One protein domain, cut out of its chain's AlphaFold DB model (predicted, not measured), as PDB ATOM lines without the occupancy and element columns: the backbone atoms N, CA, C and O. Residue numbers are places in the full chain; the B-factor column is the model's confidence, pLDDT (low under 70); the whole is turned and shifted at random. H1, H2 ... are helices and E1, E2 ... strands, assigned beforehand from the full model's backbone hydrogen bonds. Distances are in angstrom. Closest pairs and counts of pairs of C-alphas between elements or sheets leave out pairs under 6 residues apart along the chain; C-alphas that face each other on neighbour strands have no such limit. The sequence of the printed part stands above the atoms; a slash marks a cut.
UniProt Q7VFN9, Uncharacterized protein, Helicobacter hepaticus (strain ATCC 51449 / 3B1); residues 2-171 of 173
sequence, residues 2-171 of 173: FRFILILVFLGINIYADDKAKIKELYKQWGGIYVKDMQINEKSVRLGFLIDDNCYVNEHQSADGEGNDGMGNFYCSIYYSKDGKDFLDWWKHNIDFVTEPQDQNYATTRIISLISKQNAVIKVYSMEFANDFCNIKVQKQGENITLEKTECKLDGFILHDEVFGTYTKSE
ATOM      1  N   PHE A   2     154.592 168.150 107.826       45.75
ATOM      2  CA  PHE A   2     155.764 168.052 108.725       45.75
ATOM      3  C   PHE A   2     157.132 167.775 108.055       45.75
ATOM      4  O   PHE A   2     158.160 168.196 108.572       45.75
ATOM      5  N   ARG A   3     157.174 167.101 106.892       44.44
ATOM      6  CA  ARG A   3     158.440 166.764 106.201       44.44
ATOM      7  C   ARG A   3     159.127 167.952 105.507       44.44
ATOM      8  O   ARG A   3     160.338 167.917 105.347       44.44
ATOM      9  N   PHE A   4     158.387 169.000 105.133       46.00
ATOM     10  CA  PHE A   4     158.957 170.181 104.464       46.00
ATOM     11  C   PHE A   4     159.601 171.173 105.446       46.00
ATOM     12  O   PHE A   4     160.600 171.799 105.108       46.00
ATOM     13  N   ILE A   5     159.090 171.261 106.680       51.59
ATOM     14  CA  ILE A   5     159.638 172.144 107.726       51.59
ATOM     15  C   ILE A   5     161.018 171.649 108.191       51.59
ATOM     16  O   ILE A   5     161.927 172.448 108.379       51.59
ATOM     17  N   LEU A   6     161.218 170.328 108.284       44.38
ATOM     18  CA  LEU A   6     162.516 169.741 108.639       44.38
ATOM     19  C   LEU A   6     163.611 170.050 107.604       44.38
ATOM     20  O   LEU A   6     164.730 170.369 107.989       44.38
ATOM     21  N   ILE A   7     163.300 170.021 106.305       53.50
ATOM     22  CA  ILE A   7     164.288 170.289 105.243       53.50
ATOM     23  C   ILE A   7     164.763 171.752 105.274       53.50
ATOM     24  O   ILE A   7     165.954 172.010 105.113       53.50
ATOM     25  N   LEU A   8     163.863 172.705 105.545       49.25
ATOM     26  CA  LEU A   8     164.207 174.127 105.669       49.25
ATOM     27  C   LEU A   8     165.091 174.413 106.891       49.25
ATOM     28  O   LEU A   8     166.049 175.176 106.785       49.25
ATOM     29  N   VAL A   9     164.822 173.757 108.024       50.69
ATOM     30  CA  VAL A   9     165.651 173.877 109.234       50.69
ATOM     31  C   VAL A   9     167.056 173.315 108.989       50.69
ATOM     32  O   VAL A   9     168.039 173.962 109.336       50.69
ATOM     33  N   PHE A  10     167.182 172.165 108.316       50.84
ATOM     34  CA  PHE A  10     168.495 171.608 107.969       50.84
ATOM     35  C   PHE A  10     169.272 172.480 106.966       50.84
ATOM     36  O   PHE A  10     170.481 172.631 107.120       50.84
ATOM     37  N   LEU A  11     168.619 173.089 105.972       48.25
ATOM     38  CA  LEU A  11     169.287 173.997 105.027       48.25
ATOM     39  C   LEU A  11     169.770 175.291 105.704       48.25
ATOM     40  O   LEU A  11     170.911 175.690 105.483       48.25
ATOM     41  N   GLY A  12     168.957 175.898 106.574       50.00
ATOM     42  CA  GLY A  12     169.337 177.112 107.307       50.00
ATOM     43  C   GLY A  12     170.507 176.899 108.275       50.00
ATOM     44  O   GLY A  12     171.417 177.724 108.333       50.00
ATOM     45  N   ILE A  13     170.540 175.761 108.979       49.44
ATOM     46  CA  ILE A  13     171.642 175.418 109.896       49.44
ATOM     47  C   ILE A  13     172.948 175.167 109.127       49.44
ATOM     48  O   ILE A  13     174.012 175.568 109.593       49.44
ATOM     49  N   ASN A  14     172.886 174.534 107.950       47.41
ATOM     50  CA  ASN A  14     174.082 174.272 107.143       47.41
ATOM     51  C   ASN A  14     174.690 175.555 106.562       47.41
ATOM     52  O   ASN A  14     175.910 175.674 106.549       47.41
ATOM     53  N   ILE A  15     173.871 176.522 106.138       52.44
ATOM     54  CA  ILE A  15     174.360 177.819 105.637       52.44
ATOM     55  C   ILE A  15     175.066 178.586 106.761       52.44
ATOM     56  O   ILE A  15     176.203 179.019 106.605       52.44
ATOM     57  N   TYR A  16     174.444 178.657 107.940       51.31
ATOM     58  CA  TYR A  16     175.020 179.357 109.089       51.31
ATOM     59  C   TYR A  16     176.289 178.674 109.638       51.31
ATOM     60  O   TYR A  16     177.226 179.337 110.088       51.31
ATOM     61  N   ALA A  17     176.359 177.340 109.583       56.38
ATOM     62  CA  ALA A  17     177.564 176.591 109.938       56.38
ATOM     63  C   ALA A  17     178.700 176.774 108.913       56.38
ATOM     64  O   ALA A  17     179.865 176.866 109.310       56.38
ATOM     65  N   ASP A  18     178.370 176.853 107.622       62.50
ATOM     66  CA  ASP A  18     179.328 177.099 106.538       62.50
ATOM     67  C   ASP A  18     179.926 178.513 106.635       62.50
ATOM     68  O   ASP A  18     181.145 178.681 106.543       62.50
ATOM     69  N   ASP A  19     179.108 179.516 106.963       63.44
ATOM     70  CA  ASP A  19     179.587 180.873 107.235       63.44
ATOM     71  C   ASP A  19     180.528 180.901 108.448       63.44
ATOM     72  O   ASP A  19     181.648 181.403 108.344       63.44
ATOM     73  N   LYS A  20     180.173 180.258 109.571       65.06
ATOM     74  CA  LYS A  20     181.068 180.156 110.746       65.06
ATOM     75  C   LYS A  20     182.401 179.469 110.440       65.06
ATOM     76  O   LYS A  20     183.442 179.889 110.954       65.06
ATOM     77  N   ALA A  21     182.399 178.431 109.607       69.12
ATOM     78  CA  ALA A  21     183.621 177.742 109.203       69.12
ATOM     79  C   ALA A  21     184.514 178.629 108.316       69.12
ATOM     80  O   ALA A  21     185.716 178.740 108.577       69.12
ATOM     81  N   LYS A  22     183.926 179.317 107.330       67.25
ATOM     82  CA  LYS A  22     184.623 180.279 106.458       67.25
ATOM     83  C   LYS A  22     185.208 181.452 107.244       67.25
ATOM     84  O   LYS A  22     186.333 181.867 106.974       67.25
ATOM     85  N   ILE A  23     184.500 181.940 108.262       67.00
ATOM     86  CA  ILE A  23     184.972 183.002 109.166       67.00
ATOM     87  C   ILE A  23     186.183 182.542 109.958       67.00
ATOM     88  O   ILE A  23     187.180 183.253 110.020       67.00
ATOM     89  N   LYS A  24     186.131 181.334 110.527       70.69
ATOM     90  CA  LYS A  24     187.261 180.771 111.271       70.69
ATOM     91  C   LYS A  24     188.497 180.612 110.383       70.69
ATOM     92  O   LYS A  24     189.617 180.792 110.860       70.69
ATOM     93  N   GLU A  25     188.313 180.277 109.106       76.88
ATOM     94  CA  GLU A  25     189.405 180.210 108.130       76.88
ATOM     95  C   GLU A  25     189.967 181.602 107.798       76.88
ATOM     96  O   GLU A  25     191.184 181.784 107.840       76.88
ATOM     97  N   LEU A  26     189.103 182.584 107.515       75.81
ATOM     98  CA  LEU A  26     189.510 183.969 107.258       75.81
ATOM     99  C   LEU A  26     190.242 184.560 108.466       75.81
ATOM    100  O   LEU A  26     191.341 185.083 108.315       75.81
ATOM    101  N   TYR A  27     189.702 184.393 109.669       74.25
ATOM    102  CA  TYR A  27     190.355 184.828 110.896       74.25
ATOM    103  C   TYR A  27     191.764 184.229 111.031       74.25
ATOM    104  O   TYR A  27     192.724 184.976 111.195       74.25
ATOM    105  N   LYS A  28     191.929 182.907 110.884       79.56
ATOM    106  CA  LYS A  28     193.252 182.260 110.992       79.56
ATOM    107  C   LYS A  28     194.296 182.848 110.038       79.56
ATOM    108  O   LYS A  28     195.487 182.812 110.339       79.56
ATOM    109  N   GLN A  29     193.869 183.362 108.886       83.44
ATOM    110  CA  GLN A  29     194.764 183.983 107.908       83.44
ATOM    111  C   GLN A  29     195.193 185.391 108.335       83.44
ATOM    112  O   GLN A  29     196.330 185.789 108.074       83.44
ATOM    113  N   TRP A  30     194.301 186.137 108.985       90.38
ATOM    114  CA  TRP A  30     194.520 187.535 109.348       90.38
ATOM    115  C   TRP A  30     195.055 187.728 110.768       90.38
ATOM    116  O   TRP A  30     195.854 188.634 110.965       90.38
ATOM    117  N   GLY A  31     194.693 186.881 111.731       90.06
ATOM    118  CA  GLY A  31     195.080 187.019 113.136       90.06
ATOM    119  C   GLY A  31     196.593 187.017 113.363       90.06
ATOM    120  O   GLY A  31     197.331 186.268 112.706       90.06
ATOM    121  N   GLY A  32     197.047 187.846 114.301       90.88
ATOM    122  CA  GLY A  32     198.450 187.966 114.696       90.88
ATOM    123  C   GLY A  32     198.939 189.409 114.804       90.88
ATOM    124  O   GLY A  32     198.182 190.364 114.629       90.88
ATOM    125  N   ILE A  33     200.230 189.540 115.097       92.19
ATOM    126  CA  ILE A  33     200.923 190.820 115.243       92.19
ATOM    127  C   ILE A  33     201.579 191.167 113.911       92.19
ATOM    128  O   ILE A  33     202.257 190.336 113.309       92.19
ATOM    129  N   TYR A  34     201.402 192.401 113.466       94.19
ATOM    130  CA  TYR A  34     202.034 192.962 112.283       94.19
ATOM    131  C   TYR A  34     202.897 194.142 112.700       94.19
ATOM    132  O   TYR A  34     202.446 195.007 113.448       94.19
ATOM    133  N   VAL A  35     204.138 194.181 112.224       94.44
ATOM    134  CA  VAL A  35     205.107 195.210 112.604       94.44
ATOM    135  C   VAL A  35     205.581 195.997 111.395       94.44
ATOM    136  O   VAL A  35     205.706 195.463 110.292       94.44
ATOM    137  N   LYS A  36     205.855 197.277 111.622       93.31
ATOM    138  CA  LYS A  36     206.475 198.182 110.661       93.31
ATOM    139  C   LYS A  36     207.551 198.974 111.388       93.31
ATOM    140  O   LYS A  36     207.254 199.715 112.321       93.31
ATOM    141  N   ASP A  37     208.786 198.833 110.933       91.75
ATOM    142  CA  ASP A  37     209.918 199.606 111.434       91.75
ATOM    143  C   ASP A  37     210.136 200.826 110.528       91.75
ATOM    144  O   ASP A  37     210.150 200.710 109.300       91.75
ATOM    145  N   MET A  38     210.279 202.012 111.114       89.31
ATOM    146  CA  MET A  38     210.504 203.258 110.378       89.31
ATOM    147  C   MET A  38     211.433 204.211 111.130       89.31
ATOM    148  O   MET A  38     211.668 204.066 112.326       89.31
ATOM    149  N   GLN A  39     211.976 205.197 110.419       88.62
ATOM    150  CA  GLN A  39     212.799 206.256 110.999       88.62
ATOM    151  C   GLN A  39     211.978 207.545 111.088       88.62
ATOM    152  O   GLN A  39     211.481 208.025 110.069       88.62
ATOM    153  N   ILE A  40     211.840 208.105 112.290       82.12
ATOM    154  CA  ILE A  40     211.183 209.398 112.537       82.12
ATOM    155  C   ILE A  40     212.160 210.261 113.330       82.12
ATOM    156  O   ILE A  40     212.524 209.899 114.445       82.12
ATOM    157  N   ASN A  41     212.579 211.403 112.774       82.94
ATOM    158  CA  ASN A  41     213.502 212.339 113.433       82.94
ATOM    159  C   ASN A  41     214.755 211.642 114.008       82.94
ATOM    160  O   ASN A  41     215.060 211.792 115.190       82.94
ATOM    161  N   GLU A  42     215.430 210.832 113.182       85.88
ATOM    162  CA  GLU A  42     216.648 210.066 113.533       85.88
ATOM    163  C   GLU A  42     216.463 208.988 114.618       85.88
ATOM    164  O   GLU A  42     217.435 208.384 115.078       85.88
ATOM    165  N   LYS A  43     215.220 208.704 115.021       85.31
ATOM    166  CA  LYS A  43     214.887 207.607 115.931       85.31
ATOM    167  C   LYS A  43     214.271 206.448 115.163       85.31
ATOM    168  O   LYS A  43     213.352 206.633 114.363       85.31
ATOM    169  N   SER A  44     214.742 205.244 115.479       87.94
ATOM    170  CA  SER A  44     214.097 204.009 115.048       87.94
ATOM    171  C   SER A  44     212.813 203.816 115.842       87.94
ATOM    172  O   SER A  44     212.860 203.650 117.059       87.94
ATOM    173  N   VAL A  45     211.689 203.833 115.140       87.31
ATOM    174  CA  VAL A  45     210.343 203.662 115.680       87.31
ATOM    175  C   VAL A  45     209.787 202.352 115.148       87.31
ATOM    176  O   VAL A  45     209.776 202.122 113.936       87.31
ATOM    177  N   ARG A  46     209.309 201.499 116.054       89.69
ATOM    178  CA  ARG A  46     208.593 200.270 115.707       89.69
ATOM    179  C   ARG A  46     207.106 200.470 115.959       89.69
ATOM    180  O   ARG A  46     206.702 200.762 117.084       89.69
ATOM    181  N   LEU A  47     206.307 200.292 114.916       89.06
ATOM    182  CA  LEU A  47     204.851 200.294 114.978       89.06
ATOM    183  C   LEU A  47     204.333 198.862 114.998       89.06
ATOM    184  O   LEU A  47     204.847 198.002 114.281       89.06
ATOM    185  N   GLY A  48     203.308 198.626 115.805       89.44
ATOM    186  CA  GLY A  48     202.676 197.333 116.013       89.44
ATOM    187  C   GLY A  48     201.185 197.417 115.772       89.44
ATOM    188  O   GLY A  48     200.519 198.345 116.225       89.44
ATOM    189  N   PHE A  49     200.664 196.421 115.078       88.94
ATOM    190  CA  PHE A  49     199.251 196.259 114.810       88.94
ATOM    191  C   PHE A  49     198.853 194.823 115.145       88.94
ATOM    192  O   PHE A  49     199.267 193.886 114.462       88.94
ATOM    193  N   LEU A  50     198.089 194.638 116.217       89.56
ATOM    194  CA  LEU A  50     197.589 193.335 116.646       89.56
ATOM    195  C   LEU A  50     196.150 193.172 116.166       89.56
ATOM    196  O   LEU A  50     195.283 193.964 116.530       89.56
ATOM    197  N   ILE A  51     195.901 192.124 115.383       89.69
ATOM    198  CA  ILE A  51     194.548 191.636 115.099       89.69
ATOM    199  C   ILE A  51     194.234 190.555 116.132       89.69
ATOM    200  O   ILE A  51     194.904 189.515 116.136       89.69
ATOM    201  N   ASP A  52     193.250 190.833 116.998       83.62
ATOM    202  CA  ASP A  52     192.807 189.962 118.096       83.62
ATOM    203  C   ASP A  52     192.419 188.571 117.579       83.62
ATOM    204  O   ASP A  52     192.000 188.417 116.425       83.62
ATOM    205  N   ASP A  53     192.565 187.554 118.430       74.81
ATOM    206  CA  ASP A  53     192.150 186.199 118.103       74.81
ATOM    207  C   ASP A  53     190.640 185.955 118.164       74.81
ATOM    208  O   ASP A  53     190.139 184.956 117.632       74.81
ATOM    209  N   ASN A  54     189.911 186.923 118.714       75.69
ATOM    210  CA  ASN A  54     188.464 186.907 118.814       75.69
ATOM    211  C   ASN A  54     187.823 187.786 117.734       75.69
ATOM    212  O   ASN A  54     187.774 189.013 117.830       75.69
ATOM    213  N   CYS A  55     187.294 187.128 116.701       81.00
ATOM    214  CA  CYS A  55     186.455 187.755 115.684       81.00
ATOM    215  C   CYS A  55     184.992 187.361 115.862       81.00
ATOM    216  O   CYS A  55     184.671 186.233 116.245       81.00
ATOM    217  N   TYR A  56     184.112 188.281 115.501       77.94
ATOM    218  CA  TYR A  56     182.679 188.177 115.692       77.94
ATOM    219  C   TYR A  56     181.960 188.194 114.345       77.94
ATOM    220  O   TYR A  56     182.395 188.823 113.374       77.94
ATOM    221  N   VAL A  57     180.842 187.476 114.302       76.50
ATOM    222  CA  VAL A  57     179.828 187.662 113.266       76.50
ATOM    223  C   VAL A  57     178.931 188.775 113.754       76.50
ATOM    224  O   VAL A  57     178.484 188.730 114.898       76.50
ATOM    225  N   ASN A  58     178.662 189.758 112.908       72.38
ATOM    226  CA  ASN A  58     177.665 190.755 113.243       72.38
ATOM    227  C   ASN A  58     176.271 190.130 113.107       72.38
ATOM    228  O   ASN A  58     175.740 189.985 112.005       72.38
ATOM    229  N   GLU A  59     175.717 189.685 114.235       61.12
ATOM    230  CA  GLU A  59     174.422 188.999 114.305       61.12
ATOM    231  C   GLU A  59     173.229 189.969 114.213       61.12
ATOM    232  O   GLU A  59     172.091 189.523 114.075       61.12
ATOM    233  N   HIS A  60     173.469 191.286 114.213       56.72
ATOM    234  CA  HIS A  60     172.437 192.320 114.086       56.72
ATOM    235  C   HIS A  60     172.095 192.676 112.631       56.72
ATOM    236  O   HIS A  60     171.599 193.759 112.347       56.72
ATOM    237  N   GLN A  61     172.273 191.752 111.685       52.91
ATOM    238  CA  GLN A  61     171.693 191.922 110.353       52.91
ATOM    239  C   GLN A  61     170.165 191.881 110.449       52.91
ATOM    240  O   GLN A  61     169.556 190.813 110.524       52.91
ATOM    241  N   SER A  62     169.523 193.044 110.438       45.97
ATOM    242  CA  SER A  62     168.091 193.088 110.186       45.97
ATOM    243  C   SER A  62     167.836 192.646 108.733       45.97
ATOM    244  O   SER A  62     168.605 192.959 107.821       45.97
ATOM    245  N   ALA A  63     166.784 191.852 108.512       42.41
ATOM    246  CA  ALA A  63     166.461 191.246 107.210       42.41
ATOM    247  C   ALA A  63     166.100 192.274 106.110       42.41
ATOM    248  O   ALA A  63     165.980 191.924 104.937       42.41
ATOM    249  N   ASP A  64     165.935 193.532 106.501       42.97
ATOM    250  CA  ASP A  64     165.660 194.733 105.714       42.97
ATOM    251  C   ASP A  64     166.901 195.631 105.515       42.97
ATOM    252  O   ASP A  64     166.822 196.632 104.809       42.97
ATOM    253  N   GLY A  65     168.067 195.261 106.061       42.50
ATOM    254  CA  GLY A  65     169.335 195.971 105.846       42.50
ATOM    255  C   GLY A  65     169.538 197.237 106.689       42.50
ATOM    256  O   GLY A  65     170.565 197.894 106.532       42.50
ATOM    257  N   GLU A  66     168.614 197.561 107.598       39.44
ATOM    258  CA  GLU A  66     168.646 198.771 108.441       39.44
ATOM    259  C   GLU A  66     169.259 198.573 109.848       39.44
ATOM    260  O   GLU A  66     169.342 199.516 110.628       39.44
ATOM    261  N   GLY A  67     169.735 197.371 110.182       43.88
ATOM    262  CA  GLY A  67     170.294 197.021 111.498       43.88
ATOM    263  C   GLY A  67     171.819 196.936 111.566       43.88
ATOM    264  O   GLY A  67     172.360 196.411 112.532       43.88
ATOM    265  N   ASN A  68     172.540 197.401 110.547       53.22
ATOM    266  CA  ASN A  68     173.998 197.333 110.563       53.22
ATOM    267  C   ASN A  68     174.528 198.424 111.506       53.22
ATOM    268  O   ASN A  68     174.503 199.600 111.154       53.22
ATOM    269  N   ASP A  69     175.062 198.046 112.665       60.38
ATOM    270  CA  ASP A  69     175.803 198.911 113.608       60.38
ATOM    271  C   ASP A  69     177.099 199.525 113.015       60.38
ATOM    272  O   ASP A  69     177.987 199.991 113.729       60.38
ATOM    273  N   GLY A  70     177.241 199.483 111.689       66.38
ATOM    274  CA  GLY A  70     178.385 199.972 110.946       66.38
ATOM    275  C   GLY A  70     179.597 199.046 110.989       66.38
ATOM    276  O   GLY A  70     180.549 199.305 110.249       66.38
ATOM    277  N   MET A  71     179.599 197.942 111.750       71.31
ATOM    278  CA  MET A  71     180.803 197.120 111.936       71.31
ATOM    279  C   MET A  71     181.140 196.250 110.716       71.31
ATOM    280  O   MET A  71     182.308 195.977 110.423       71.31
ATOM    281  N   GLY A  72     180.144 195.939 109.884       69.31
ATOM    282  CA  GLY A  72     180.272 195.003 108.763       69.31
ATOM    283  C   GLY A  72     180.044 193.551 109.191       69.31
ATOM    284  O   GLY A  72     179.868 193.269 110.368       69.31
ATOM    285  N   ASN A  73     180.021 192.627 108.227       71.75
ATOM    286  CA  ASN A  73     179.518 191.262 108.451       71.75
ATOM    287  C   ASN A  73     180.406 190.418 109.378       71.75
ATOM    288  O   ASN A  73     179.899 189.673 110.214       71.75
ATOM    289  N   PHE A  74     181.726 190.541 109.226       80.19
ATOM    290  CA  PHE A  74     182.725 189.822 110.011       80.19
ATOM    291  C   PHE A  74     183.789 190.806 110.453       80.19
ATOM    292  O   PHE A  74     184.354 191.507 109.607       80.19
ATOM    293  N   TYR A  75     184.067 190.868 111.749       84.38
ATOM    294  CA  TYR A  75     185.038 191.818 112.267       84.38
ATOM    295  C   TYR A  75     185.828 191.270 113.448       84.38
ATOM    296  O   TYR A  75     185.370 190.382 114.161       84.38
ATOM    297  N   CYS A  76     187.022 191.811 113.651       86.56
ATOM    298  CA  CYS A  76     187.881 191.507 114.792       86.56
ATOM    299  C   CYS A  76     188.306 192.814 115.453       86.56
ATOM    300  O   CYS A  76     188.485 193.823 114.760       86.56
ATOM    301  N   SER A  77     188.509 192.793 116.767       85.94
ATOM    302  CA  SER A  77     189.159 193.902 117.462       85.94
ATOM    303  C   SER A  77     190.599 194.051 116.986       85.94
ATOM    304  O   SER A  77     191.266 193.073 116.630       85.94
ATOM    305  N   ILE A  78     191.079 195.289 116.971       87.31
ATOM    306  CA  ILE A  78     192.468 195.591 116.643       87.31
ATOM    307  C   ILE A  78     193.084 196.500 117.697       87.31
ATOM    308  O   ILE A  78     192.412 197.365 118.260       87.31
ATOM    309  N   TYR A  79     194.383 196.337 117.909       85.38
ATOM    310  CA  TYR A  79     195.172 197.177 118.800       85.38
ATOM    311  C   TYR A  79     196.360 197.748 118.041       85.38
ATOM    312  O   TYR A  79     196.952 197.081 117.189       85.38
ATOM    313  N   TYR A  80     196.717 198.985 118.365       85.06
ATOM    314  CA  TYR A  80     197.864 199.670 117.795       85.06
ATOM    315  C   TYR A  80     198.860 200.002 118.897       85.06
ATOM    316  O   TYR A  80     198.471 200.354 120.008       85.06
ATOM    317  N   SER A  81     200.146 199.889 118.589       83.38
ATOM    318  CA  SER A  81     201.204 200.281 119.503       83.38
ATOM    319  C   SER A  81     202.388 200.905 118.771       83.38
ATOM    320  O   SER A  81     202.628 200.654 117.589       83.38
ATOM    321  N   LYS A  82     203.137 201.730 119.497       81.31
ATOM    322  CA  LYS A  82     204.309 202.465 119.033       81.31
ATOM    323  C   LYS A  82     205.420 202.348 120.073       81.31
ATOM    324  O   LYS A  82     205.157 202.399 121.275       81.31
ATOM    325  N   ASP A  83     206.650 202.191 119.597       76.62
ATOM    326  CA  ASP A  83     207.879 202.149 120.400       76.62
ATOM    327  C   ASP A  83     207.906 201.030 121.458       76.62
ATOM    328  O   ASP A  83     208.376 201.224 122.577       76.62
ATOM    329  N   GLY A  84     207.397 199.842 121.107       67.00
ATOM    330  CA  GLY A  84     207.493 198.645 121.956       67.00
ATOM    331  C   GLY A  84     206.650 198.693 123.234       67.00
ATOM    332  O   GLY A  84     206.848 197.875 124.128       67.00
ATOM    333  N   LYS A  85     205.708 199.638 123.349       71.56
ATOM    334  CA  LYS A  85     204.692 199.607 124.412       71.56
ATOM    335  C   LYS A  85     203.831 198.355 124.227       71.56
ATOM    336  O   LYS A  85     203.459 198.065 123.097       71.56
ATOM    337  N   ASP A  86     203.508 197.611 125.282       68.62
ATOM    338  CA  ASP A  86     202.678 196.399 125.156       68.62
ATOM    339  C   ASP A  86     201.322 196.679 124.482       68.62
ATOM    340  O   ASP A  86     200.916 197.820 124.333       68.62
ATOM    341  N   PHE A  87     200.602 195.651 124.032       68.81
ATOM    342  CA  PHE A  87     199.220 195.832 123.560       68.81
ATOM    343  C   PHE A  87     198.201 195.857 124.723       68.81
ATOM    344  O   PHE A  87     197.051 196.239 124.524       68.81
ATOM    345  N   LEU A  88     198.610 195.444 125.937       56.53
ATOM    346  CA  LEU A  88     197.727 195.018 127.040       56.53
ATOM    347  C   LEU A  88     197.458 196.064 128.145       56.53
ATOM    348  O   LEU A  88     196.542 195.869 128.945       56.53
ATOM    349  N   ASP A  89     198.174 197.188 128.204       57.12
ATOM    350  CA  ASP A  89     197.829 198.362 129.039       57.12
ATOM    351  C   ASP A  89     196.672 199.141 128.357       57.12
ATOM    352  O   ASP A  89     196.807 200.264 127.870       57.12
ATOM    353  N   TRP A  90     195.518 198.476 128.244       47.81
ATOM    354  CA  TRP A  90     194.316 198.837 127.467       47.81
ATOM    355  C   TRP A  90     193.844 200.301 127.584       47.81
ATOM    356  O   TRP A  90     193.221 200.828 126.665       47.81
ATOM    357  N   TRP A  91     194.166 200.983 128.685       50.91
ATOM    358  CA  TRP A  91     193.823 202.384 128.942       50.91
ATOM    359  C   TRP A  91     194.837 203.399 128.377       50.91
ATOM    360  O   TRP A  91     194.515 204.579 128.265       50.91
ATOM    361  N   LYS A  92     196.048 202.967 127.991       48.59
ATOM    362  CA  LYS A  92     197.117 203.809 127.410       48.59
ATOM    363  C   LYS A  92     197.379 203.571 125.922       48.59
ATOM    364  O   LYS A  92     198.035 204.396 125.293       48.59
ATOM    365  N   HIS A  93     196.911 202.462 125.351       48.97
ATOM    366  CA  HIS A  93     197.296 202.031 123.994       48.97
ATOM    367  C   HIS A  93     196.403 202.549 122.861       48.97
ATOM    368  O   HIS A  93     196.640 202.244 121.699       48.97
ATOM    369  N   ASN A  94     195.411 203.381 123.174       53.19
ATOM    370  CA  ASN A  94     194.539 204.004 122.173       53.19
ATOM    371  C   ASN A  94     195.009 205.389 121.701       53.19
ATOM    372  O   ASN A  94     194.397 205.951 120.795       53.19
ATOM    373  N   ILE A  95     196.071 205.939 122.297       51.78
ATOM    374  CA  ILE A  95     196.392 207.371 122.189       51.78
ATOM    375  C   ILE A  95     197.033 207.739 120.835       51.78
ATOM    376  O   ILE A  95     196.885 208.869 120.392       51.78
ATOM    377  N   ASP A  96     197.670 206.794 120.130       64.25
ATOM    378  CA  ASP A  96     198.561 207.123 118.998       64.25
ATOM    379  C   ASP A  96     198.026 206.715 117.600       64.25
ATOM    380  O   ASP A  96     198.745 206.834 116.611       64.25
ATOM    381  N   PHE A  97     196.789 206.210 117.470       69.81
ATOM    382  CA  PHE A  97     196.229 205.839 116.149       69.81
ATOM    383  C   PHE A  97     195.553 207.025 115.437       69.81
ATOM    384  O   PHE A  97     195.600 207.136 114.212       69.81
ATOM    385  N   VAL A  98     194.919 207.910 116.210       72.56
ATOM    386  CA  VAL A  98     194.143 209.070 115.743       72.56
ATOM    387  C   VAL A  98     194.505 210.291 116.574       72.56
ATOM    388  O   VAL A  98     194.748 210.181 117.769       72.56
ATOM    389  N   THR A  99     194.482 211.453 115.946       69.94
ATOM    390  CA  THR A  99     194.459 212.752 116.604       69.94
ATOM    391  C   THR A  99     192.998 213.175 116.749       69.94
ATOM    392  O   THR A  99     192.322 213.418 115.747       69.94
ATOM    393  N   GLU A 100     192.505 213.217 117.987       65.31
ATOM    394  CA  GLU A 100     191.157 213.697 118.312       65.31
ATOM    395  C   GLU A 100     191.150 215.236 118.440       65.31
ATOM    396  O   GLU A 100     192.143 215.822 118.891       65.31
ATOM    397  N   PRO A 101     190.061 215.923 118.044       63.81
ATOM    398  CA  PRO A 101     189.941 217.361 118.258       63.81
ATOM    399  C   PRO A 101     189.913 217.677 119.763       63.81
ATOM    400  O   PRO A 101     189.204 217.023 120.521       63.81
ATOM    401  N   GLN A 102     190.658 218.706 120.190       57.00
ATOM    402  CA  GLN A 102     190.897 219.025 121.613       57.00
ATOM    403  C   GLN A 102     189.629 219.218 122.464       57.00
ATOM    404  O   GLN A 102     189.693 219.048 123.680       57.00
ATOM    405  N   ASP A 103     188.494 219.542 121.842       55.91
ATOM    406  CA  ASP A 103     187.247 219.882 122.532       55.91
ATOM    407  C   ASP A 103     186.206 218.744 122.556       55.91
ATOM    408  O   ASP A 103     185.116 218.936 123.099       55.91
ATOM    409  N   GLN A 104     186.493 217.565 121.981       60.69
ATOM    410  CA  GLN A 104     185.547 216.438 121.965       60.69
ATOM    411  C   GLN A 104     186.213 215.119 122.368       60.69
ATOM    412  O   GLN A 104     187.067 214.599 121.660       60.69
ATOM    413  N   ASN A 105     185.763 214.550 123.490       63.78
ATOM    414  CA  ASN A 105     186.163 213.218 123.939       63.78
ATOM    415  C   ASN A 105     185.261 212.174 123.277       63.78
ATOM    416  O   ASN A 105     184.203 211.844 123.814       63.78
ATOM    417  N   TYR A 106     185.663 211.660 122.118       64.81
ATOM    418  CA  TYR A 106     184.943 210.560 121.484       64.81
ATOM    419  C   TYR A 106     185.415 209.221 122.053       64.81
ATOM    420  O   TYR A 106     186.596 208.889 121.986       64.81
ATOM    421  N   ALA A 107     184.498 208.387 122.545       68.19
ATOM    422  CA  ALA A 107     184.827 206.994 122.835       68.19
ATOM    423  C   ALA A 107     185.059 206.233 121.514       68.19
ATOM    424  O   ALA A 107     184.110 205.783 120.868       68.19
ATOM    425  N   THR A 108     186.319 206.108 121.090       73.50
ATOM    426  CA  THR A 108     186.684 205.433 119.837       73.50
ATOM    427  C   THR A 108     186.930 203.944 120.036       73.50
ATOM    428  O   THR A 108     187.609 203.513 120.967       73.50
ATOM    429  N   THR A 109     186.421 203.128 119.121       76.19
ATOM    430  CA  THR A 109     186.785 201.715 119.003       76.19
ATOM    431  C   THR A 109     187.222 201.424 117.572       76.19
ATOM    432  O   THR A 109     186.907 202.151 116.627       76.19
ATOM    433  N   ARG A 110     188.063 200.405 117.420       82.00
ATOM    434  CA  ARG A 110     188.771 200.101 116.183       82.00
ATOM    435  C   ARG A 110     188.587 198.625 115.888       82.00
ATOM    436  O   ARG A 110     188.910 197.779 116.720       82.00
ATOM    437  N   ILE A 111     188.071 198.326 114.710       86.44
ATOM    438  CA  ILE A 111     187.872 196.953 114.249       86.44
ATOM    439  C   ILE A 111     188.432 196.795 112.848       86.44
ATOM    440  O   ILE A 111     188.503 197.758 112.084       86.44
ATOM    441  N   ILE A 112     188.779 195.570 112.483       89.06
ATOM    442  CA  ILE A 112     189.031 195.200 111.096       89.06
ATOM    443  C   ILE A 112     187.860 194.374 110.572       89.06
ATOM    444  O   ILE A 112     187.588 193.289 111.072       89.06
ATOM    445  N   SER A 113     187.165 194.899 109.567       89.12
ATOM    446  CA  SER A 113     186.083 194.223 108.855       89.12
ATOM    447  C   SER A 113     186.661 193.408 107.696       89.12
ATOM    448  O   SER A 113     187.239 193.970 106.761       89.12
ATOM    449  N   LEU A 114     186.542 192.081 107.764       86.31
ATOM    450  CA  LEU A 114     187.123 191.157 106.786       86.31
ATOM    451  C   LEU A 114     186.163 190.961 105.607       86.31
ATOM    452  O   LEU A 114     185.070 190.422 105.769       86.31
ATOM    453  N   ILE A 115     186.583 191.375 104.409       83.44
ATOM    454  CA  ILE A 115     185.759 191.304 103.189       83.44
ATOM    455  C   ILE A 115     186.095 190.042 102.386       83.44
ATOM    456  O   ILE A 115     185.217 189.380 101.838       83.44
ATOM    457  N   SER A 116     187.382 189.711 102.280       83.94
ATOM    458  CA  SER A 116     187.879 188.559 101.520       83.94
ATOM    459  C   SER A 116     189.244 188.102 102.046       83.94
ATOM    460  O   SER A 116     189.815 188.716 102.945       83.94
ATOM    461  N   LYS A 117     189.826 187.060 101.438       86.19
ATOM    462  CA  LYS A 117     191.177 186.574 101.782       86.19
ATOM    463  C   LYS A 117     192.276 187.638 101.637       86.19
ATOM    464  O   LYS A 117     193.310 187.530 102.286       86.19
ATOM    465  N   GLN A 118     192.064 188.646 100.788       91.62
ATOM    466  CA  GLN A 118     193.067 189.663 100.452       91.62
ATOM    467  C   GLN A 118     192.647 191.089 100.808       91.62
ATOM    468  O   GLN A 118     193.481 191.981 100.744       91.62
ATOM    469  N   ASN A 119     191.386 191.325 101.178       91.19
ATOM    470  CA  ASN A 119     190.875 192.674 101.413       91.19
ATOM    471  C   ASN A 119     190.110 192.750 102.728       91.19
ATOM    472  O   ASN A 119     189.276 191.889 103.024       91.19
ATOM    473  N   ALA A 120     190.355 193.828 103.457       91.19
ATOM    474  CA  ALA A 120     189.652 194.204 104.666       91.19
ATOM    475  C   ALA A 120     189.553 195.733 104.757       91.19
ATOM    476  O   ALA A 120     190.197 196.465 104.000       91.19
ATOM    477  N   VAL A 121     188.739 196.219 105.684       91.38
ATOM    478  CA  VAL A 121     188.650 197.643 106.022       91.38
ATOM    479  C   VAL A 121     188.796 197.777 107.523       91.38
ATOM    480  O   VAL A 121     188.013 197.190 108.267       91.38
ATOM    481  N   ILE A 122     189.779 198.546 107.977       90.75
ATOM    482  CA  ILE A 122     189.818 198.983 109.369       90.75
ATOM    483  C   ILE A 122     188.831 200.131 109.517       90.75
ATOM    484  O   ILE A 122     188.917 201.121 108.791       90.75
ATOM    485  N   LYS A 123     187.911 199.995 110.463       87.56
ATOM    486  CA  LYS A 123     186.936 201.022 110.810       87.56
ATOM    487  C   LYS A 123     187.295 201.596 112.165       87.56
ATOM    488  O   LYS A 123     187.467 200.847 113.129       87.56
ATOM    489  N   VAL A 124     187.388 202.916 112.230       85.06
ATOM    490  CA  VAL A 124     187.459 203.658 113.489       85.06
ATOM    491  C   VAL A 124     186.076 204.230 113.743       85.06
ATOM    492  O   VAL A 124     185.586 204.986 112.911       85.06
ATOM    493  N   TYR A 125     185.430 203.840 114.836       78.44
ATOM    494  CA  TYR A 125     184.020 204.136 115.092       78.44
ATOM    495  C   TYR A 125     183.790 204.670 116.505       78.44
ATOM    496  O   TYR A 125     184.617 204.449 117.390       78.44
ATOM    497  N   SER A 126     182.651 205.334 116.721       72.81
ATOM    498  CA  SER A 126     182.123 205.601 118.064       72.81
ATOM    499  C   SER A 126     180.918 204.722 118.347       72.81
ATOM    500  O   SER A 126     179.971 204.671 117.557       72.81
ATOM    501  N   MET A 127     180.939 204.067 119.508       66.25
ATOM    502  CA  MET A 127     179.798 203.285 119.992       66.25
ATOM    503  C   MET A 127     178.579 204.167 120.288       66.25
ATOM    504  O   MET A 127     177.450 203.700 120.209       66.25
ATOM    505  N   GLU A 128     178.802 205.438 120.617       67.06
ATOM    506  CA  GLU A 128     177.750 206.382 121.007       67.06
ATOM    507  C   GLU A 128     176.933 206.852 119.800       67.06
ATOM    508  O   GLU A 128     175.730 207.073 119.912       67.06
ATOM    509  N   PHE A 129     177.584 206.981 118.641       65.50
ATOM    510  CA  PHE A 129     176.965 207.494 117.415       65.50
ATOM    511  C   PHE A 129     176.663 206.411 116.375       65.50
ATOM    512  O   PHE A 129     176.106 206.739 115.329       65.50
ATOM    513  N   ALA A 130     177.044 205.152 116.642       66.56
ATOM    514  CA  ALA A 130     176.865 203.998 115.751       66.56
ATOM    515  C   ALA A 130     177.311 204.258 114.295       66.56
ATOM    516  O   ALA A 130     176.728 203.740 113.347       66.56
ATOM    517  N   ASN A 131     178.346 205.085 114.123       70.56
ATOM    518  CA  ASN A 131     178.873 205.507 112.830       70.56
ATOM    519  C   ASN A 131     180.402 205.402 112.811       70.56
ATOM    520  O   ASN A 131     181.081 205.607 113.824       70.56
ATOM    521  N   ASP A 132     180.943 205.101 111.634       75.56
ATOM    522  CA  ASP A 132     182.372 205.090 111.355       75.56
ATOM    523  C   ASP A 132     182.892 206.508 111.078       75.56
ATOM    524  O   ASP A 132     182.370 207.244 110.241       75.56
ATOM    525  N   PHE A 133     183.966 206.878 111.765       82.00
ATOM    526  CA  PHE A 133     184.676 208.140 111.581       82.00
ATOM    527  C   PHE A 133     185.719 208.046 110.471       82.00
ATOM    528  O   PHE A 133     185.869 208.987 109.696       82.00
ATOM    529  N   CYS A 134     186.403 206.905 110.344       85.25
ATOM    530  CA  CYS A 134     187.361 206.652 109.264       85.25
ATOM    531  C   CYS A 134     187.292 205.201 108.796       85.25
ATOM    532  O   CYS A 134     187.164 204.287 109.615       85.25
ATOM    533  N   ASN A 135     187.497 205.002 107.494       89.25
ATOM    534  CA  ASN A 135     187.651 203.689 106.879       89.25
ATOM    535  C   ASN A 135     189.003 203.596 106.197       89.25
ATOM    536  O   ASN A 135     189.203 204.223 105.165       89.25
ATOM    537  N   ILE A 136     189.888 202.761 106.722       91.44
ATOM    538  CA  ILE A 136     191.216 202.517 106.166       91.44
ATOM    539  C   ILE A 136     191.154 201.223 105.369       91.44
ATOM    540  O   ILE A 136     190.862 200.153 105.912       91.44
ATOM    541  N   LYS A 137     191.444 201.297 104.074       94.19
ATOM    542  CA  LYS A 137     191.514 200.105 103.232       94.19
ATOM    543  C   LYS A 137     192.769 199.301 103.567       94.19
ATOM    544  O   LYS A 137     193.866 199.854 103.642       94.19
ATOM    545  N   VAL A 138     192.594 197.993 103.733       95.06
ATOM    546  CA  VAL A 138     193.674 197.059 104.052       95.06
ATOM    547  C   VAL A 138     193.749 195.963 103.005       95.06
ATOM    548  O   VAL A 138     192.771 195.254 102.755       95.06
ATOM    549  N   GLN A 139     194.932 195.790 102.425       96.00
ATOM    550  CA  GLN A 139     195.218 194.702 101.496       96.00
ATOM    551  C   GLN A 139     196.220 193.726 102.103       96.00
ATOM    552  O   GLN A 139     197.239 194.152 102.642       96.00
ATOM    553  N   LYS A 140     195.969 192.422 101.976       94.31
ATOM    554  CA  LYS A 140     196.870 191.358 102.428       94.31
ATOM    555  C   LYS A 140     197.549 190.666 101.254       94.31
ATOM    556  O   LYS A 140     196.889 190.237 100.308       94.31
ATOM    557  N   GLN A 141     198.866 190.504 101.357       95.19
ATOM    558  CA  GLN A 141     199.699 189.775 100.401       95.19
ATOM    559  C   GLN A 141     200.707 188.906 101.161       95.19
ATOM    560  O   GLN A 141     201.701 189.402 101.690       95.19
ATOM    561  N   GLY A 142     200.433 187.599 101.248       93.00
ATOM    562  CA  GLY A 142     201.220 186.688 102.086       93.00
ATOM    563  C   GLY A 142     201.201 187.141 103.548       93.00
ATOM    564  O   GLY A 142     200.134 187.415 104.095       93.00
ATOM    565  N   GLU A 143     202.376 187.284 104.156       95.00
ATOM    566  CA  GLU A 143     202.538 187.758 105.538       95.00
ATOM    567  C   GLU A 143     202.441 189.282 105.691       95.00
ATOM    568  O   GLU A 143     202.543 189.794 106.800       95.00
ATOM    569  N   ASN A 144     202.203 190.022 104.609       96.81
ATOM    570  CA  ASN A 144     202.114 191.476 104.657       96.81
ATOM    571  C   ASN A 144     200.666 191.962 104.662       96.81
ATOM    572  O   ASN A 144     199.817 191.410 103.955       96.81
ATOM    573  N   ILE A 145     200.416 193.046 105.392       96.62
ATOM    574  CA  ILE A 145     199.226 193.888 105.245       96.62
ATOM    575  C   ILE A 145     199.661 195.300 104.863       96.62
ATOM    576  O   ILE A 145     200.663 195.800 105.363       96.62
ATOM    577  N   THR A 146     198.931 195.947 103.964       97.12
ATOM    578  CA  THR A 146     199.175 197.340 103.575       97.12
ATOM    579  C   THR A 146     197.950 198.168 103.903       97.12
ATOM    580  O   THR A 146     196.857 197.848 103.437       97.12
ATOM    581  N   LEU A 147     198.148 199.206 104.713       95.44
ATOM    582  CA  LEU A 147     197.130 200.174 105.102       95.44
ATOM    583  C   LEU A 147     197.251 201.389 104.181       95.44
ATOM    584  O   LEU A 147     198.285 202.063 104.172       95.44
ATOM    585  N   GLU A 148     196.210 201.656 103.398       93.94
ATOM    586  CA  GLU A 148     196.165 202.790 102.470       93.94
ATOM    587  C   GLU A 148     195.665 204.056 103.177       93.94
ATOM    588  O   GLU A 148     194.752 204.000 104.003       93.94
ATOM    589  N   LYS A 149     196.254 205.209 102.836       88.44
ATOM    590  CA  LYS A 149     195.809 206.504 103.361       88.44
ATOM    591  C   LYS A 149     194.381 206.789 102.911       88.44
ATOM    592  O   LYS A 149     194.041 206.601 101.745       88.44
ATOM    593  N   THR A 150     193.561 207.244 103.850       82.81
ATOM    594  CA  THR A 150     192.147 207.559 103.634       82.81
ATOM    595  C   THR A 150     191.781 208.832 104.377       82.81
ATOM    596  O   THR A 150     192.423 209.182 105.369       82.81
ATOM    597  N   GLU A 151     190.777 209.538 103.869       80.06
ATOM    598  CA  GLU A 151     190.201 210.698 104.542       80.06
ATOM    599  C   GLU A 151     189.123 210.235 105.526       80.06
ATOM    600  O   GLU A 151     188.334 209.329 105.236       80.06
ATOM    601  N   CYS A 152     189.114 210.842 106.710       83.94
ATOM    602  CA  CYS A 152     188.078 210.617 107.705       83.94
ATOM    603  C   CYS A 152     186.837 211.447 107.368       83.94
ATOM    604  O   CYS A 152     186.929 212.526 106.789       83.94
ATOM    605  N   LYS A 153     185.664 210.931 107.731       83.94
ATOM    606  CA  LYS A 153     184.364 211.554 107.459       83.94
ATOM    607  C   LYS A 153     184.048 212.716 108.399       83.94
ATOM    608  O   LYS A 153     183.201 213.538 108.070       83.94
ATOM    609  N   LEU A 154     184.660 212.726 109.584       76.94
ATOM    610  CA  LEU A 154     184.426 213.724 110.621       76.94
ATOM    611  C   LEU A 154     185.574 214.736 110.647       76.94
ATOM    612  O   LEU A 154     186.737 214.358 110.799       76.94
ATOM    613  N   ASP A 155     185.231 216.016 110.525       71.69
ATOM    614  CA  ASP A 155     186.198 217.111 110.558       71.69
ATOM    615  C   ASP A 155     186.961 217.140 111.891       71.69
ATOM    616  O   ASP A 155     186.379 217.053 112.972       71.69
ATOM    617  N   GLY A 156     188.287 217.268 111.815       70.00
ATOM    618  CA  GLY A 156     189.170 217.290 112.985       70.00
ATOM    619  C   GLY A 156     189.569 215.912 113.516       70.00
ATOM    620  O   GLY A 156     190.478 215.837 114.337       70.00
ATOM    621  N   PHE A 157     188.967 214.830 113.017       77.19
ATOM    622  CA  PHE A 157     189.420 213.475 113.299       77.19
ATOM    623  C   PHE A 157     190.459 213.061 112.253       77.19
ATOM    624  O   PHE A 157     190.120 212.787 111.102       77.19
ATOM    625  N   ILE A 158     191.739 213.049 112.624       80.56
ATOM    626  CA  ILE A 158     192.842 212.801 111.682       80.56
ATOM    627  C   ILE A 158     193.594 211.543 112.103       80.56
ATOM    628  O   ILE A 158     193.946 211.379 113.264       80.56
ATOM    629  N   LEU A 159     193.867 210.641 111.162       84.00
ATOM    630  CA  LEU A 159     194.742 209.492 111.403       84.00
ATOM    631  C   LEU A 159     196.208 209.924 111.351       84.00
ATOM    632  O   LEU A 159     196.599 210.687 110.469       84.00
ATOM    633  N   HIS A 160     197.024 209.398 112.260       85.25
ATOM    634  CA  HIS A 160     198.464 209.643 112.242       85.25
ATOM    635  C   HIS A 160     199.091 209.093 110.952       85.25
ATOM    636  O   HIS A 160     198.919 207.919 110.622       85.25
ATOM    637  N   ASP A 161     199.838 209.924 110.219       87.19
ATOM    638  CA  ASP A 161     200.399 209.545 108.914       87.19
ATOM    639  C   ASP A 161     201.346 208.337 109.009       87.19
ATOM    640  O   ASP A 161     201.445 207.542 108.069       87.19
ATOM    641  N   GLU A 162     202.005 208.141 110.156       87.44
ATOM    642  CA  GLU A 162     202.864 206.980 110.391       87.44
ATOM    643  C   GLU A 162     202.118 205.637 110.380       87.44
ATOM    644  O   GLU A 162     202.743 204.605 110.110       87.44
ATOM    645  N   VAL A 163     200.800 205.630 110.612       88.25
ATOM    646  CA  VAL A 163     199.967 204.418 110.615       88.25
ATOM    647  C   VAL A 163     199.940 203.767 109.233       88.25
ATOM    648  O   VAL A 163     199.870 202.541 109.138       88.25
ATOM    649  N   PHE A 164     200.037 204.543 108.156       92.38
ATOM    650  CA  PHE A 164     199.887 204.029 106.794       92.38
ATOM    651  C   PHE A 164     201.157 203.361 106.261       92.38
ATOM    652  O   PHE A 164     202.280 203.718 106.617       92.38
ATOM    653  N   GLY A 165     200.986 202.393 105.363       94.81
ATOM    654  CA  GLY A 165     202.077 201.637 104.748       94.81
ATOM    655  C   GLY A 165     201.990 200.137 105.011       94.81
ATOM    656  O   GLY A 165     200.952 199.617 105.422       94.81
ATOM    657  N   THR A 166     203.083 199.436 104.721       96.69
ATOM    658  CA  THR A 166     203.143 197.976 104.802       96.69
ATOM    659  C   THR A 166     203.680 197.520 106.152       96.69
ATOM    660  O   THR A 166     204.719 197.995 106.606       96.69
ATOM    661  N   TYR A 167     202.974 196.571 106.755       96.19
ATOM    662  CA  TYR A 167     203.372 195.851 107.953       96.19
ATOM    663  C   TYR A 167     203.563 194.378 107.611       96.19
ATOM    664  O   TYR A 167     202.820 193.819 106.800       96.19
ATOM    665  N   THR A 168     204.518 193.740 108.272       96.75
ATOM    666  CA  THR A 168     204.839 192.323 108.093       96.75
ATOM    667  C   THR A 168     204.468 191.555 109.350       96.75
ATOM    668  O   THR A 168     204.724 192.016 110.463       96.75
ATOM    669  N   LYS A 169     203.856 190.381 109.186       95.12
ATOM    670  CA  LYS A 169     203.497 189.515 110.305       95.12
ATOM    671  C   LYS A 169     204.747 189.124 111.090       95.12
ATOM    672  O   LYS A 169     205.774 188.773 110.514       95.12
ATOM    673  N   SER A 170     204.641 189.183 112.408       91.81
ATOM    674  CA  SER A 170     205.711 188.887 113.348       91.81
ATOM    675  C   SER A 170     205.199 187.963 114.445       91.81
ATOM    676  O   SER A 170     204.072 188.092 114.919       91.81
ATOM    677  N   GLU A 171     206.054 187.044 114.881       84.38
ATOM    678  CA  GLU A 171     205.822 186.225 116.078       84.38
ATOM    679  C   GLU A 171     206.151 186.984 117.371       84.38
ATOM    680  O   GLU A 171     205.899 186.491 118.469       84.38
TER     681      GLU A 171
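Overview. This is residues 2 to 171 of the 173 residues of an uncharacterized protein of Helicobacter hepaticus (strain ATCC 51449 / 3B1) (UniProt Q7VFN9). Eight antiparallel strands form a closed barrel, and one long helix, H1, reaches far out from it: residues 2 to 18 stick out free, while residues 19 to 30 pack on the outside of the barrel, mostly on E2. The hairpin of E1 and E2 reaches out at the opposite end of the longest axis. The printed part has 170 residues, with one named helix followed by eight named strands, E1 to E8, in a meander, each strand the antiparallel neighbour of the one before; the class is mixed, helices and strands. The whole is only just compact, close to loose, with a radius of gyration of the C-alphas of 18.3 A, and elongated, spanning 73 by 38 by 27 A.

Arrangement. H1, residues 2 to 30, comes first, and 23 of its 25 O i to N i+4 pairs are within hydrogen-bond range. Round the ring run E1, residues 32 to 40, E2, residues 43 to 57, E3, residues 74 to 82, E4, residues 108 to 114, E5, residues 119 to 126, E6, residues 131 to 141, E7, residues 144 to 147, and E8, residues 165 to 170. H1 lies outside the barrel and along the strands, at 15 degrees to E3 on the local plane. The closest C-alphas of H1 and E2 are those of Tyr 27 and Cys 55, 6.8 A apart. Within hydrogen-bond range are N 34 and O 49 of the hairpin E1 and E2, 2.8 A; N 50 and O 79 of E2 and E3, 2.9 A; N 112 and O 76 of E4 and E3, 2.9 A; N 111 and O 123 of E4 and E5, 3.0 A; N 122 and O 136 of E5 and E6, 2.8 A; N 139 and O 146 of E6 and E7, 3.0 A; and N 167 and O 145 of E8 and E7, 2.8 A. E8 and E1 close the ring, with N 35 and O 168 at 2.9 A.

Along the chain. H1 begins at C-alpha 2, (155.764, 168.052, 108.725), and is 43.4 A long. E1 measures 25.0 A. E2, 40.4 A, bends by 53 degrees at residue 54. E3 measures 26.6 A, E4 19.3 A and E5 22.8 A. E6, 28.9 A, bends by 62 degrees at residue 134. E7 measures 10.0 A. E8, 15.8 A, ends at C-alpha 170, (205.711, 188.887, 113.348).

Size, cuts and confidence. The two C-alphas farthest apart are those of Phe 2 and Glu 42, 74.1 A. The printed part has no cut. The links E2 to E3, E3 to E4 and E7 to E8 are long, and residues 98 to 99 pair antiparallel with residues 158 to 159. Mean pLDDT of the printed part is 75.1; 61 residues are under 70, among them residues 2 to 23, 59 to 70 and 86 to 97.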